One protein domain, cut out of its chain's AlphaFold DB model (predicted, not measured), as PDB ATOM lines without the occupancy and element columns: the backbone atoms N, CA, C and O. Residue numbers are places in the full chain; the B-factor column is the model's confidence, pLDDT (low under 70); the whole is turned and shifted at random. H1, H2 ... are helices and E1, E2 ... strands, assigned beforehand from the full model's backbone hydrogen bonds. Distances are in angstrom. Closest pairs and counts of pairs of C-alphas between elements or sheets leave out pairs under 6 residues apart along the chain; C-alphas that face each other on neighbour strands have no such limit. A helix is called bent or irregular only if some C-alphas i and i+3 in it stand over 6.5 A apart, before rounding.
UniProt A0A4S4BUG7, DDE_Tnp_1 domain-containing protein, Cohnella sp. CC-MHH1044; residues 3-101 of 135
ATOM      1  N   ALA A   3      42.437   2.935  -4.362       76.69
ATOM      2  CA  ALA A   3      41.095   2.943  -3.794       76.69
ATOM      3  C   ALA A   3      40.983   4.033  -2.726       76.69
ATOM      4  O   ALA A   3      41.913   4.256  -1.955       76.69
ATOM      5  N   GLN A   4      39.840   4.716  -2.682       72.62
ATOM      6  CA  GLN A   4      39.510   5.589  -1.555       72.62
ATOM      7  C   GLN A   4      39.159   4.734  -0.332       72.62
ATOM      8  O   GLN A   4      38.630   3.631  -0.475       72.62
ATOM      9  N   GLY A   5      39.366   5.270   0.873       64.56
ATOM     10  CA  GLY A   5      39.007   4.598   2.131       64.56
ATOM     11  C   GLY A   5      37.505   4.334   2.320       64.56
ATOM     12  O   GLY A   5      37.106   3.790   3.338       64.56
ATOM     13  N   SER A   6      36.660   4.714   1.358       65.31
ATOM     14  CA  SER A   6      35.209   4.501   1.349       65.31
ATOM     15  C   SER A   6      34.726   3.539   0.253       65.31
ATOM     16  O   SER A   6      33.520   3.381   0.082       65.31
ATOM     17  N   PHE A   7      35.630   2.923  -0.521       64.94
ATOM     18  CA  PHE A   7      35.267   2.243  -1.773       64.94
ATOM     19  C   PHE A   7      34.429   0.969  -1.554       64.94
ATOM     20  O   PHE A   7      33.366   0.836  -2.153       64.94
ATOM     21  N   TYR A   8      34.870   0.075  -0.662       71.50
ATOM     22  CA  TYR A   8      34.103  -1.077  -0.169       71.50
ATOM     23  C   TYR A   8      34.475  -1.355   1.284       71.50
ATOM     24  O   TYR A   8      35.637  -1.211   1.665       71.50
ATOM     25  N   LYS A   9      33.496  -1.774   2.091       72.44
ATOM     26  CA  LYS A   9      33.717  -2.045   3.517       72.44
ATOM     27  C   LYS A   9      34.676  -3.217   3.716       72.44
ATOM     28  O   LYS A   9      35.533  -3.131   4.590       72.44
ATOM     29  N   GLU A  10      34.588  -4.246   2.870       72.75
ATOM     30  CA  GLU A  10      35.491  -5.403   2.925       72.75
ATOM     31  C   GLU A  10      36.961  -5.002   2.724       72.75
ATOM     32  O   GLU A  10      37.818  -5.401   3.501       72.75
ATOM     33  N   ILE A  11      37.240  -4.119   1.759       75.50
ATOM     34  CA  ILE A  11      38.600  -3.651   1.427       75.50
ATOM     35  C   ILE A  11      39.219  -2.837   2.575       75.50
ATOM     36  O   ILE A  11      40.429  -2.865   2.810       75.50
ATOM     37  N   VAL A  12      38.396  -2.063   3.282       69.25
ATOM     38  CA  VAL A  12      38.859  -1.184   4.366       69.25
ATOM     39  C   VAL A  12      39.155  -1.998   5.625       69.25
ATOM     40  O   VAL A  12      40.176  -1.757   6.275       69.25
ATOM     41  N   ASN A  13      38.307  -2.988   5.922       71.62
ATOM     42  CA  ASN A  13      38.385  -3.821   7.124       71.62
ATOM     43  C   ASN A  13      39.482  -4.902   7.076       71.62
ATOM     44  O   ASN A  13      39.779  -5.530   8.090       71.62
ATOM     45  N   THR A  14      40.110  -5.119   5.919       73.19
ATOM     46  CA  THR A  14      41.250  -6.031   5.785       73.19
ATOM     47  C   THR A  14      42.338  -5.702   6.812       73.19
ATOM     48  O   THR A  14      42.864  -4.589   6.855       73.19
ATOM     49  N   THR A  15      42.693  -6.670   7.656       72.25
ATOM     50  CA  THR A  15      43.700  -6.480   8.717       72.25
ATOM     51  C   THR A  15      45.125  -6.692   8.196       72.25
ATOM     52  O   THR A  15      46.070  -6.098   8.709       72.25
ATOM     53  N   ARG A  16      45.293  -7.511   7.150       77.50
ATOM     54  CA  ARG A  16      46.600  -7.851   6.572       77.50
ATOM     55  C   ARG A  16      47.036  -6.845   5.494       77.50
ATOM     56  O   ARG A  16      46.191  -6.286   4.803       77.50
ATOM     57  N   PRO A  17      48.343  -6.602   5.311       75.50
ATOM     58  CA  PRO A  17      48.827  -5.688   4.274       75.50
ATOM     59  C   PRO A  17      48.689  -6.254   2.851       75.50
ATOM     60  O   PRO A  17      48.682  -5.484   1.895       75.50
ATOM     61  N   ASP A  18      48.565  -7.574   2.725       78.38
ATOM     62  CA  ASP A  18      48.368  -8.338   1.494       78.38
ATOM     63  C   ASP A  18      47.211  -9.317   1.735       78.38
ATOM     64  O   ASP A  18      47.305 -10.198   2.592       78.38
ATOM     65  N   GLU A  19      46.090  -9.112   1.046       79.75
ATOM     66  CA  GLU A  19      44.924  -9.993   1.147       79.75
ATOM     67  C   GLU A  19      44.156 -10.033  -0.175       79.75
ATOM     68  O   GLU A  19      43.904  -9.003  -0.804       79.75
ATOM     69  N   VAL A  20      43.761 -11.233  -0.599       81.75
ATOM     70  CA  VAL A  20      42.824 -11.403  -1.710       81.75
ATOM     71  C   VAL A  20      41.412 -11.346  -1.142       81.75
ATOM     72  O   VAL A  20      41.005 -12.214  -0.375       81.75
ATOM     73  N   VAL A  21      40.674 -10.307  -1.518       82.25
ATOM     74  CA  VAL A  21      39.306 -10.064  -1.070       82.25
ATOM     75  C   VAL A  21      38.352 -10.434  -2.196       82.25
ATOM     76  O   VAL A  21      38.504  -9.997  -3.340       82.25
ATOM     77  N   THR A  22      37.344 -11.234  -1.862       80.56
ATOM     78  CA  THR A  22      36.241 -11.542  -2.773       80.56
ATOM     79  C   THR A  22      35.090 -10.596  -2.475       80.56
ATOM     80  O   THR A  22      34.572 -10.583  -1.364       80.56
ATOM     81  N   ILE A  23      34.705  -9.794  -3.466       80.38
ATOM     82  CA  ILE A  23      33.582  -8.863  -3.375       80.38
ATOM     83  C   ILE A  23      32.395  -9.512  -4.072       80.38
ATOM     84  O   ILE A  23      32.405  -9.714  -5.290       80.38
ATOM     85  N   GLU A  24      31.358  -9.825  -3.305       79.50
ATOM     86  CA  GLU A  24      30.125 -10.381  -3.847       79.50
ATOM     87  C   GLU A  24      29.148  -9.267  -4.220       79.50
ATOM     88  O   GLU A  24      28.747  -8.434  -3.398       79.50
ATOM     89  N   ILE A  25      28.705  -9.259  -5.478       80.62
ATOM     90  CA  ILE A  25      27.668  -8.327  -5.906       80.62
ATOM     91  C   ILE A  25      26.311  -8.833  -5.412       80.62
ATOM     92  O   ILE A  25      25.643  -9.655  -6.049       80.62
ATOM     93  N   THR A  26      25.881  -8.302  -4.266       79.94
ATOM     94  CA  THR A  26      24.548  -8.572  -3.719       79.94
ATOM     95  C   THR A  26      23.451  -8.018  -4.631       79.94
ATOM     96  O   THR A  26      23.619  -7.014  -5.328       79.94
ATOM     97  N   LYS A  27      22.267  -8.644  -4.596       77.88
ATOM     98  CA  LYS A  27      21.089  -8.211  -5.375       77.88
ATOM     99  C   LYS A  27      20.725  -6.739  -5.126       77.88
ATOM    100  O   LYS A  27      20.294  -6.045  -6.046       77.88
ATOM    101  N   ALA A  28      20.927  -6.254  -3.899       77.19
ATOM    102  CA  ALA A  28      20.700  -4.858  -3.532       77.19
ATOM    103  C   ALA A  28      21.685  -3.908  -4.238       77.19
ATOM    104  O   ALA A  28      21.261  -2.912  -4.825       77.19
ATOM    105  N   LEU A  29      22.977  -4.257  -4.255       73.56
ATOM    106  CA  LEU A  29      24.015  -3.488  -4.945       73.56
ATOM    107  C   LEU A  29      23.808  -3.490  -6.463       73.56
ATOM    108  O   LEU A  29      23.889  -2.434  -7.089       73.56
ATOM    109  N   ALA A  30      23.473  -4.641  -7.052       73.44
ATOM    110  CA  ALA A  30      23.154  -4.737  -8.476       73.44
ATOM    111  C   ALA A  30      21.990  -3.805  -8.857       73.44
ATOM    112  O   ALA A  30      22.064  -3.084  -9.851       73.44
ATOM    113  N   LYS A  31      20.940  -3.740  -8.024       76.56
ATOM    114  CA  LYS A  31      19.802  -2.832  -8.232       76.56
ATOM    115  C   LYS A  31      20.209  -1.359  -8.146       76.56
ATOM    116  O   LYS A  31      19.725  -0.551  -8.934       76.56
ATOM    117  N   GLU A  32      21.087  -0.998  -7.213       80.31
ATOM    118  CA  GLU A  32      21.594   0.372  -7.090       80.31
ATOM    119  C   GLU A  32      22.471   0.775  -8.282       80.31
ATOM    120  O   GLU A  32      22.316   1.867  -8.825       80.31
ATOM    121  N   ARG A  33      23.339  -0.121  -8.759       77.81
ATOM    122  CA  ARG A  33      24.202   0.145  -9.920       77.81
ATOM    123  C   ARG A  33      23.453   0.118 -11.247       77.81
ATOM    124  O   ARG A  33      23.799   0.896 -12.134       77.81
ATOM    125  N   LYS A  34      22.351  -0.632 -11.338       77.06
ATOM    126  CA  LYS A  34      21.425  -0.546 -12.473       77.06
ATOM    127  C   LYS A  34      20.827   0.856 -12.619       77.06
ATOM    128  O   LYS A  34      20.721   1.354 -13.734       77.06
ATOM    129  N   LYS A  35      20.530   1.547 -11.506       75.12
ATOM    130  CA  LYS A  35      20.113   2.966 -11.539       75.12
ATOM    131  C   LYS A  35      21.215   3.895 -12.063       75.12
ATOM    132  O   LYS A  35      20.908   4.937 -12.623       75.12
ATOM    133  N   GLN A  36      22.480   3.514 -11.894       74.81
ATOM    134  CA  GLN A  36      23.653   4.238 -12.400       74.81
ATOM    135  C   GLN A  36      24.029   3.836 -13.841       74.81
ATOM    136  O   GLN A  36      25.084   4.240 -14.326       74.81
ATOM    137  N   GLY A  37      23.201   3.033 -14.525       74.94
ATOM    138  CA  GLY A  37      23.407   2.645 -15.923       74.94
ATOM    139  C   GLY A  37      24.411   1.510 -16.146       74.94
ATOM    140  O   GLY A  37      24.850   1.309 -17.275       74.94
ATOM    141  N   LYS A  38      24.789   0.765 -15.100       69.06
ATOM    142  CA  LYS A  38      25.647  -0.426 -15.214       69.06
ATOM    143  C   LYS A  38      24.825  -1.673 -14.919       69.06
ATOM    144  O   LYS A  38      24.406  -1.867 -13.778       69.06
ATOM    145  N   ASP A  39      24.595  -2.503 -15.934       70.56
ATOM    146  CA  ASP A  39      23.956  -3.805 -15.741       70.56
ATOM    147  C   ASP A  39      25.018  -4.804 -15.259       70.56
ATOM    148  O   ASP A  39      26.030  -5.037 -15.919       70.56
ATOM    149  N   LEU A  40      24.837  -5.299 -14.037       71.19
ATOM    150  CA  LEU A  40      25.717  -6.268 -13.392       71.19
ATOM    151  C   LEU A  40      24.853  -7.455 -12.973       71.19
ATOM    152  O   LEU A  40      23.865  -7.270 -12.255       71.19
ATOM    153  N   ALA A  41      25.230  -8.664 -13.393       74.06
ATOM    154  CA  ALA A  41      24.520  -9.874 -13.004       74.06
ATOM    155  C   ALA A  41      24.647 -10.098 -11.481       74.06
ATOM    156  O   ALA A  41      25.771 -10.166 -10.960       74.06
ATOM    157  N   PRO A  42      23.524 -10.200 -10.743       72.81
ATOM    158  CA  PRO A  42      23.566 -10.456  -9.311       72.81
ATOM    159  C   PRO A  42      24.154 -11.847  -9.050       72.81
ATOM    160  O   PRO A  42      23.739 -12.817  -9.677       72.81
ATOM    161  N   GLY A  43      25.102 -11.939  -8.115       74.12
ATOM    162  CA  GLY A  43      25.840 -13.178  -7.837       74.12
ATOM    163  C   GLY A  43      27.202 -13.281  -8.528       74.12
ATOM    164  O   GLY A  43      27.897 -14.274  -8.351       74.12
ATOM    165  N   THR A  44      27.619 -12.256  -9.276       77.44
ATOM    166  CA  THR A  44      29.009 -12.170  -9.743       77.44
ATOM    167  C   THR A  44      29.930 -11.915  -8.549       77.44
ATOM    168  O   THR A  44      29.759 -10.918  -7.841       77.44
ATOM    169  N   ALA A  45      30.905 -12.796  -8.341       79.31
ATOM    170  CA  ALA A  45      31.982 -12.598  -7.379       79.31
ATOM    171  C   ALA A  45      33.203 -12.010  -8.094       79.31
ATOM    172  O   ALA A  45      33.672 -12.563  -9.090       79.31
ATOM    173  N   LEU A  46      33.713 -10.882  -7.598       80.81
ATOM    174  CA  LEU A  46      34.942 -10.275  -8.097       80.81
ATOM    175  C   LEU A  46      36.069 -10.549  -7.104       80.81
ATOM    176  O   LEU A  46      36.012 -10.095  -5.963       80.81
ATOM    177  N   GLN A  47      37.103 -11.254  -7.549       81.44
ATOM    178  CA  GLN A  47      38.317 -11.435  -6.762       81.44
ATOM    179  C   GLN A  47      39.278 -10.289  -7.060       81.44
ATOM    180  O   GLN A  47      39.647 -10.059  -8.210       81.44
ATOM    181  N   VAL A  48      39.668  -9.554  -6.023       82.94
ATOM    182  CA  VAL A  48      40.654  -8.479  -6.123       82.94
ATOM    183  C   VAL A  48      41.677  -8.619  -5.016       82.94
ATOM    184  O   VAL A  48      41.344  -8.911  -3.871       82.94
ATOM    185  N   ARG A  49      42.942  -8.368  -5.338       85.12
ATOM    186  CA  ARG A  49      43.997  -8.328  -4.333       85.12
ATOM    187  C   ARG A  49      44.145  -6.910  -3.801       85.12
ATOM    188  O   ARG A  49      44.336  -5.962  -4.569       85.12
ATOM    189  N   VAL A  50      44.039  -6.781  -2.486       85.00
ATOM    190  CA  VAL A  50      44.182  -5.539  -1.735       85.00
ATOM    191  C   VAL A  50      45.582  -5.491  -1.143       85.00
ATOM    192  O   VAL A  50      46.023  -6.424  -0.476       85.00
ATOM    193  N   ILE A  51      46.275  -4.386  -1.397       85.06
ATOM    194  CA  ILE A  51      47.622  -4.132  -0.905       85.06
ATOM    195  C   ILE A  51      47.617  -2.798  -0.166       85.06
ATOM    196  O   ILE A  51      47.333  -1.757  -0.764       85.06
ATOM    197  N   LYS A  52      47.925  -2.816   1.130       84.81
ATOM    198  CA  LYS A  52      48.049  -1.605   1.950       84.81
ATOM    199  C   LYS A  52      49.511  -1.187   1.992       84.81
ATOM    200  O   LYS A  52      50.348  -1.946   2.454       84.81
ATOM    201  N   VAL A  53      49.822   0.007   1.499       82.56
ATOM    202  CA  VAL A  53      51.190   0.535   1.469       82.56
ATOM    203  C   VAL A  53      51.304   1.698   2.439       82.56
ATOM    204  O   VAL A  53      50.644   2.723   2.279       82.56
ATOM    205  N   GLU A  54      52.197   1.559   3.413       81.94
ATOM    206  CA  GLU A  54      52.543   2.640   4.330       81.94
ATOM    207  C   GLU A  54      53.549   3.598   3.679       81.94
ATOM    208  O   GLU A  54      54.662   3.224   3.261       81.94
ATOM    209  N   LEU A  55      53.147   4.865   3.575       80.56
ATOM    210  CA  LEU A  55      53.990   5.946   3.092       80.56
ATOM    211  C   LEU A  55      54.877   6.487   4.212       80.56
ATOM    212  O   LEU A  55      54.563   6.430   5.395       80.56
ATOM    213  N   SER A  56      55.984   7.120   3.825       74.88
ATOM    214  CA  SER A  56      56.894   7.783   4.767       74.88
ATOM    215  C   SER A  56      56.296   9.037   5.428       74.88
ATOM    216  O   SER A  56      56.999   9.727   6.163       74.88
ATOM    217  N   THR A  57      55.052   9.398   5.104       76.50
ATOM    218  CA  THR A  57      54.258  10.448   5.763       76.50
ATOM    219  C   THR A  57      53.400   9.902   6.909       76.50
ATOM    220  O   THR A  57      52.817  10.698   7.635       76.50
ATOM    221  N   GLY A  58      53.341   8.575   7.091       76.81
ATOM    222  CA  GLY A  58      52.460   7.909   8.059       76.81
ATOM    223  C   GLY A  58      51.057   7.616   7.517       76.81
ATOM    224  O   GLY A  58      50.241   7.018   8.209       76.81
ATOM    225  N   GLU A  59      50.764   8.008   6.278       79.50
ATOM    226  CA  GLU A  59      49.496   7.690   5.626       79.50
ATOM    227  C   GLU A  59      49.530   6.283   5.024       79.50
ATOM    228  O   GLU A  59      50.510   5.878   4.391       79.50
ATOM    229  N   THR A  60      48.433   5.548   5.209       79.88
ATOM    230  CA  THR A  60      48.237   4.230   4.602       79.88
ATOM    231  C   THR A  60      47.419   4.376   3.330       79.88
ATOM    232  O   THR A  60      46.269   4.813   3.359       79.88
ATOM    233  N   GLU A  61      48.005   3.976   2.210       82.19
ATOM    234  CA  GLU A  61      47.351   3.975   0.908       82.19
ATOM    235  C   GLU A  61      46.879   2.569   0.541       82.19
ATOM    236  O   GLU A  61      47.589   1.588   0.757       82.19
ATOM    237  N   ILE A  62      45.686   2.470  -0.049       83.44
ATOM    238  CA  ILE A  62      45.091   1.193  -0.453       83.44
ATOM    239  C   ILE A  62      45.197   1.042  -1.970       83.44
ATOM    240  O   ILE A  62      44.669   1.849  -2.745       83.44
ATOM    241  N   LEU A  63      45.865  -0.026  -2.401       83.38
ATOM    242  CA  LEU A  63      46.045  -0.393  -3.796       83.38
ATOM    243  C   LEU A  63      45.265  -1.665  -4.116       83.38
ATOM    244  O   LEU A  63      45.339  -2.655  -3.402       83.38
ATOM    245  N   LEU A  64      44.547  -1.630  -5.232       83.31
ATOM    246  CA  LEU A  64      43.847  -2.777  -5.798       83.31
ATOM    247  C   LEU A  64      44.605  -3.287  -7.015       83.31
ATOM    248  O   LEU A  64      44.935  -2.494  -7.909       83.31
ATOM    249  N   THR A  65      44.854  -4.590  -7.071       83.19
ATOM    250  CA  THR A  65      45.495  -5.242  -8.213       83.19
ATOM    251  C   THR A  65      44.737  -6.493  -8.648       83.19
ATOM    252  O   THR A  65      44.105  -7.171  -7.839       83.19
ATOM    253  N   ASN A  66      44.801  -6.767  -9.951       82.69
ATOM    254  CA  ASN A  66      44.361  -8.025 -10.559       82.69
ATOM    255  C   ASN A  66      45.516  -9.041 -10.661       82.69
ATOM    256  O   ASN A  66      45.330 -10.152 -11.137       82.69
ATOM    257  N   VAL A  67      46.728  -8.637 -10.274       79.38
ATOM    258  CA  VAL A  67      47.941  -9.446 -10.416       79.38
ATOM    259  C   VAL A  67      48.160 -10.291  -9.162       79.38
ATOM    260  O   VAL A  67      48.093  -9.783  -8.036       79.38
ATOM    261  N   GLY A  68      48.437 -11.580  -9.366       74.75
ATOM    262  CA  GLY A  68      48.703 -12.545  -8.301       74.75
ATOM    263  C   GLY A  68      49.983 -12.257  -7.508       74.75
ATOM    264  O   GLY A  68      50.815 -11.433  -7.895       74.75
ATOM    265  N   ALA A  69      50.139 -12.942  -6.372       71.88
ATOM    266  CA  ALA A  69      51.313 -12.818  -5.500       71.88
ATOM    267  C   ALA A  69      52.620 -13.282  -6.159       71.88
ATOM    268  O   ALA A  69      53.676 -12.748  -5.834       71.88
ATOM    269  N   GLU A  70      52.535 -14.212  -7.111       71.31
ATOM    270  CA  GLU A  70      53.690 -14.782  -7.812       71.31
ATOM    271  C   GLU A  70      54.384 -13.774  -8.734       71.31
ATOM    272  O   GLU A  70      55.607 -13.752  -8.827       71.31
ATOM    273  N   GLU A  71      53.614 -12.896  -9.377       75.00
ATOM    274  CA  GLU A  71      54.147 -11.903 -10.316       75.00
ATOM    275  C   GLU A  71      54.458 -10.565  -9.623       75.00
ATOM    276  O   GLU A  71      55.336  -9.816 -10.053       75.00
ATOM    277  N   LEU A  72      53.773 -10.266  -8.513       76.19
ATOM    278  CA  LEU A  72      53.939  -9.012  -7.783       76.19
ATOM    279  C   LEU A  72      54.083  -9.246  -6.278       76.19
ATOM    280  O   LEU A  72      53.100  -9.378  -5.542       76.19
ATOM    281  N   SER A  73      55.330  -9.224  -5.811       78.25
ATOM    282  CA  SER A  73      55.635  -9.224  -4.380       78.25
ATOM    283  C   SER A  73      55.225  -7.901  -3.727       78.25
ATOM    284  O   SER A  73      55.305  -6.824  -4.330       78.25
ATOM    285  N   TYR A  74      54.818  -7.976  -2.459       77.69
ATOM    286  CA  TYR A  74      54.454  -6.820  -1.640       77.69
ATOM    287  C   TYR A  74      55.568  -5.759  -1.609       77.69
ATOM    288  O   TYR A  74      55.310  -4.565  -1.773       77.69
ATOM    289  N   GLU A  75      56.827  -6.188  -1.508       78.12
ATOM    290  CA  GLU A  75      57.982  -5.285  -1.455       78.12
ATOM    291  C   GLU A  75      58.192  -4.517  -2.767       78.12
ATOM    292  O   GLU A  75      58.574  -3.346  -2.754       78.12
ATOM    293  N   ALA A  76      57.868  -5.141  -3.904       78.44
ATOM    294  CA  ALA A  76      57.957  -4.530  -5.227       78.44
ATOM    295  C   ALA A  76      56.792  -3.564  -5.521       78.44
ATOM    296  O   ALA A  76      56.914  -2.675  -6.370       78.44
ATOM    297  N   CYS A  77      55.677  -3.666  -4.793       79.69
ATOM    298  CA  CYS A  77      54.511  -2.800  -4.995       79.69
ATOM    299  C   CYS A  77      54.808  -1.336  -4.653       79.69
ATOM    300  O   CYS A  77      54.369  -0.425  -5.359       79.69
ATOM    301  N   LYS A  78      55.590  -1.100  -3.598       80.19
ATOM    302  CA  LYS A  78      55.966   0.243  -3.145       80.19
ATOM    303  C   LYS A  78      56.777   1.025  -4.197       80.19
ATOM    304  O   LYS A  78      56.339   2.115  -4.569       80.19
ATOM    305  N   PRO A  79      57.898   0.516  -4.749       81.69
ATOM    306  CA  PRO A  79      58.628   1.216  -5.807       81.69
ATOM    307  C   PRO A  79      57.816   1.358  -7.103       81.69
ATOM    308  O   PRO A  79      57.915   2.392  -7.763       81.69
ATOM    309  N   LEU A  80      56.974   0.382  -7.463       82.94
ATOM    310  CA  LEU A  80      56.079   0.498  -8.624       82.94
ATOM    311  C   LEU A  80      55.048   1.621  -8.455       82.94
ATOM    312  O   LEU A  80      54.810   2.391  -9.388       82.94
ATOM    313  N   TYR A  81      54.486   1.767  -7.255       80.75
ATOM    314  CA  TYR A  81      53.584   2.871  -6.936       80.75
ATOM    315  C   TYR A  81      54.264   4.235  -7.114       80.75
ATOM    316  O   TYR A  81      53.679   5.148  -7.699       80.75
ATOM    317  N   PHE A  82      55.522   4.361  -6.681       78.44
ATOM    318  CA  PHE A  82      56.294   5.593  -6.859       78.44
ATOM    319  C   PHE A  82      56.629   5.886  -8.327       78.44
ATOM    320  O   PHE A  82      56.554   7.044  -8.739       78.44
ATOM    321  N   LYS A  83      56.923   4.864  -9.144       82.50
ATOM    322  CA  LYS A  83      57.148   5.042 -10.593       82.50
ATOM    323  C   LYS A  83      55.934   5.659 -11.293       82.50
ATOM    324  O   LYS A  83      56.100   6.532 -12.140       82.50
ATOM    325  N   ARG A  84      54.715   5.271 -10.898       79.62
ATOM    326  CA  ARG A  84      53.479   5.884 -11.410       79.62
ATOM    327  C   ARG A  84      53.413   7.385 -11.115       79.62
ATOM    328  O   ARG A  84      53.045   8.158 -11.990       79.62
ATOM    329  N   TRP A  85      53.771   7.797  -9.899       71.88
ATOM    330  CA  TRP A  85      53.760   9.210  -9.501       71.88
ATOM    331  C   TRP A  85      54.773  10.052 -10.290       71.88
ATOM    332  O   TRP A  85      54.480  11.181 -10.683       71.88
ATOM    333  N   GLY A  86      55.946   9.482 -10.579       73.75
ATOM    334  CA  GLY A  86      56.956  10.145 -11.407       73.75
ATOM    335  C   GLY A  86      56.422  10.544 -12.788       73.75
ATOM    336  O   GLY A  86      56.719  11.636 -13.264       73.75
ATOM    337  N   ALA A  87      55.562   9.717 -13.391       70.88
ATOM    338  CA  ALA A  87      54.935  10.035 -14.673       70.88
ATOM    339  C   ALA A  87      53.966  11.229 -14.576       70.88
ATOM    340  O   ALA A  87      53.948  12.074 -15.466       70.88
ATOM    341  N   GLU A  88      53.195  11.341 -13.488       71.06
ATOM    342  CA  GLU A  88      52.253  12.453 -13.281       71.06
ATOM    343  C   GLU A  88      52.977  13.796 -13.150       71.06
ATOM    344  O   GLU A  88      52.530  14.796 -13.705       71.06
ATOM    345  N   THR A  89      54.146  13.798 -12.505       68.00
ATOM    346  CA  THR A  89      54.970  15.009 -12.369       68.00
ATOM    347  C   THR A  89      55.503  15.463 -13.733       68.00
ATOM    348  O   THR A  89      55.457  16.647 -14.053       68.00
ATOM    349  N   GLY A  90      55.912  14.516 -14.586       71.94
ATOM    350  CA  GLY A  90      56.319  14.819 -15.961       71.94
ATOM    351  C   GLY A  90      55.178  15.390 -16.811       71.94
ATOM    352  O   GLY A  90      55.389  16.322 -17.586       71.94
ATOM    353  N   PHE A  91      53.951  14.888 -16.643       69.38
ATOM    354  CA  PHE A  91      52.781  15.463 -17.313       69.38
ATOM    355  C   PHE A  91      52.410  16.849 -16.777       69.38
ATOM    356  O   PHE A  91      51.980  17.687 -17.565       69.38
ATOM    357  N   ASP A  92      52.573  17.107 -15.480       68.06
ATOM    358  CA  ASP A  92      52.345  18.428 -14.879       68.06
ATOM    359  C   ASP A  92      53.320  19.470 -15.454       68.06
ATOM    360  O   ASP A  92      52.904  20.532 -15.917       68.06
ATOM    361  N   GLU A  93      54.604  19.116 -15.567       72.38
ATOM    362  CA  GLU A  93      55.610  19.964 -16.211       72.38
ATOM    363  C   GLU A  93      55.293  20.242 -17.681       72.38
ATOM    364  O   GLU A  93      55.434  21.376 -18.137       72.38
ATOM    365  N   LEU A  94      54.864  19.226 -18.434       71.56
ATOM    366  CA  LEU A  94      54.476  19.398 -19.832       71.56
ATOM    367  C   LEU A  94      53.243  20.297 -19.960       71.56
ATOM    368  O   LEU A  94      53.229  21.197 -20.796       71.56
ATOM    369  N   LYS A  95      52.228  20.112 -19.111       68.88
ATOM    370  CA  LYS A  95      51.018  20.947 -19.118       68.88
ATOM    371  C   LYS A  95      51.319  22.400 -18.772       68.88
ATOM    372  O   LYS A  95      50.790  23.290 -19.436       68.88
ATOM    373  N   HIS A  96      52.196  22.632 -17.795       68.38
ATOM    374  CA  HIS A  96      52.603  23.975 -17.397       68.38
ATOM    375  C   HIS A  96      53.482  24.650 -18.462       68.38
ATOM    376  O   HIS A  96      53.291  25.827 -18.749       68.38
ATOM    377  N   LYS A  97      54.406  23.913 -19.098       70.25
ATOM    378  CA  LYS A  97      55.296  24.453 -20.145       70.25
ATOM    379  C   LYS A  97      54.579  24.768 -21.453       70.25
ATOM    380  O   LYS A  97      54.936  25.735 -22.112       70.25
ATOM    381  N   PHE A  98      53.603  23.953 -21.841       66.38
ATOM    382  CA  PHE A  98      52.869  24.143 -23.093       66.38
ATOM    383  C   PHE A  98      51.578  24.958 -22.923       66.38
ATOM    384  O   PHE A  98      50.849  25.113 -23.900       66.38
ATOM    385  N   GLU A  99      51.266  25.436 -21.706       62.50
ATOM    386  CA  GLU A  99      50.002  26.112 -21.366       62.50
ATOM    387  C   GLU A  99      48.778  25.422 -22.000       62.50
ATOM    388  O   GLU A  99      47.834  26.072 -22.447       62.50
ATOM    389  N   ILE A 100      48.784  24.083 -22.071       62.09
ATOM    390  CA  ILE A 100      47.755  23.305 -22.792       62.09
ATOM    391  C   ILE A 100      46.377  23.550 -22.170       62.09
ATOM    392  O   ILE A 100      45.361  23.551 -22.860       62.09
ATOM    393  N   GLU A 101      46.343  23.846 -20.870       61.72
ATOM    394  CA  GLU A 101      45.137  24.238 -20.136       61.72
ATOM    395  C   GLU A 101      44.533  25.575 -20.609       61.72
ATOM    396  O   GLU A 101      43.381  25.879 -20.299       61.72
TER     397      GLU A 101
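AT A GLANCE: This is residues 3 to 101 of the 135 residues of the protein "DDE_Tnp_1 domain-containing protein" of Cohnella sp. CC-MHH1044 (UniProt A0A4S4BUG7). A strongly twisted sheet of three strands, E1, E2 and E3, has the short helix H1 over it, while H2 lies beyond one end of the sheet and the long helix H3 starts at the other end, its residues 82 to 97 sticking out as a free arm. The printed part has 99 residues, with H1 E1 H2 E2 E3 H3 along the chain; the sheet's order is E1 - E2 - E3, all antiparallel. The class is mixed, helices and strands. The whole is loose, with a radius of gyration of the C-alphas of 17.4 A and spans of 49 by 35 by 26 A.

HOW THE PARTS SIT: Inner strand E2, residues 45 to 54, is antiparallel to E1, residues 18 to 24, with N 21 and O 48 at 2.8 A. E2 and E3, residues 60 to 65, form a hairpin, with N 51 and O 63 at 2.8 A. H1, residues 9 to 13, is on the sheet at a height of 8.1 A, only just over E2, on which 3 of its 5 C-alphas fall; the closest C-alphas of the two are those of Ile 11 and Val 50, 6.7 A. H3, residues 74 to 97, only grazes the sheet with residues 74 to 81; its closest C-alphas to E2 are those of Lys 78 and Val 53, 6.6 A. H2, residues 27 to 35, is not on the sheet and is apart from H1 and H3. Every O i to N i+4 pair is within hydrogen-bond range in H1 and H2, and 17 of 20 in H3.

IN THESE COORDINATES: E2 spans 28.1 A from C-alpha 45 at (31.982, -12.598, -7.379), E1 19.1 A and E3 16.2 A. H3 spans 36.3 A, ending at C-alpha 97 at (55.296, 24.453, -20.145); it is neither bent nor irregular, but only just: C-alphas 75 and 78 are 6.1 A apart. H2 spans 12.8 A and H1 6.2 A, beginning at C-alpha 9 at (33.717, -2.045, 3.517).

THE WHOLE: The two C-alphas farthest apart are those of Lys 27 and Lys 97, 49.6 A. The printed part has no cut and no long link. Its mean pLDDT is 75.9; 14 residues are under 70, among them 5 to 7 and 98 to 101.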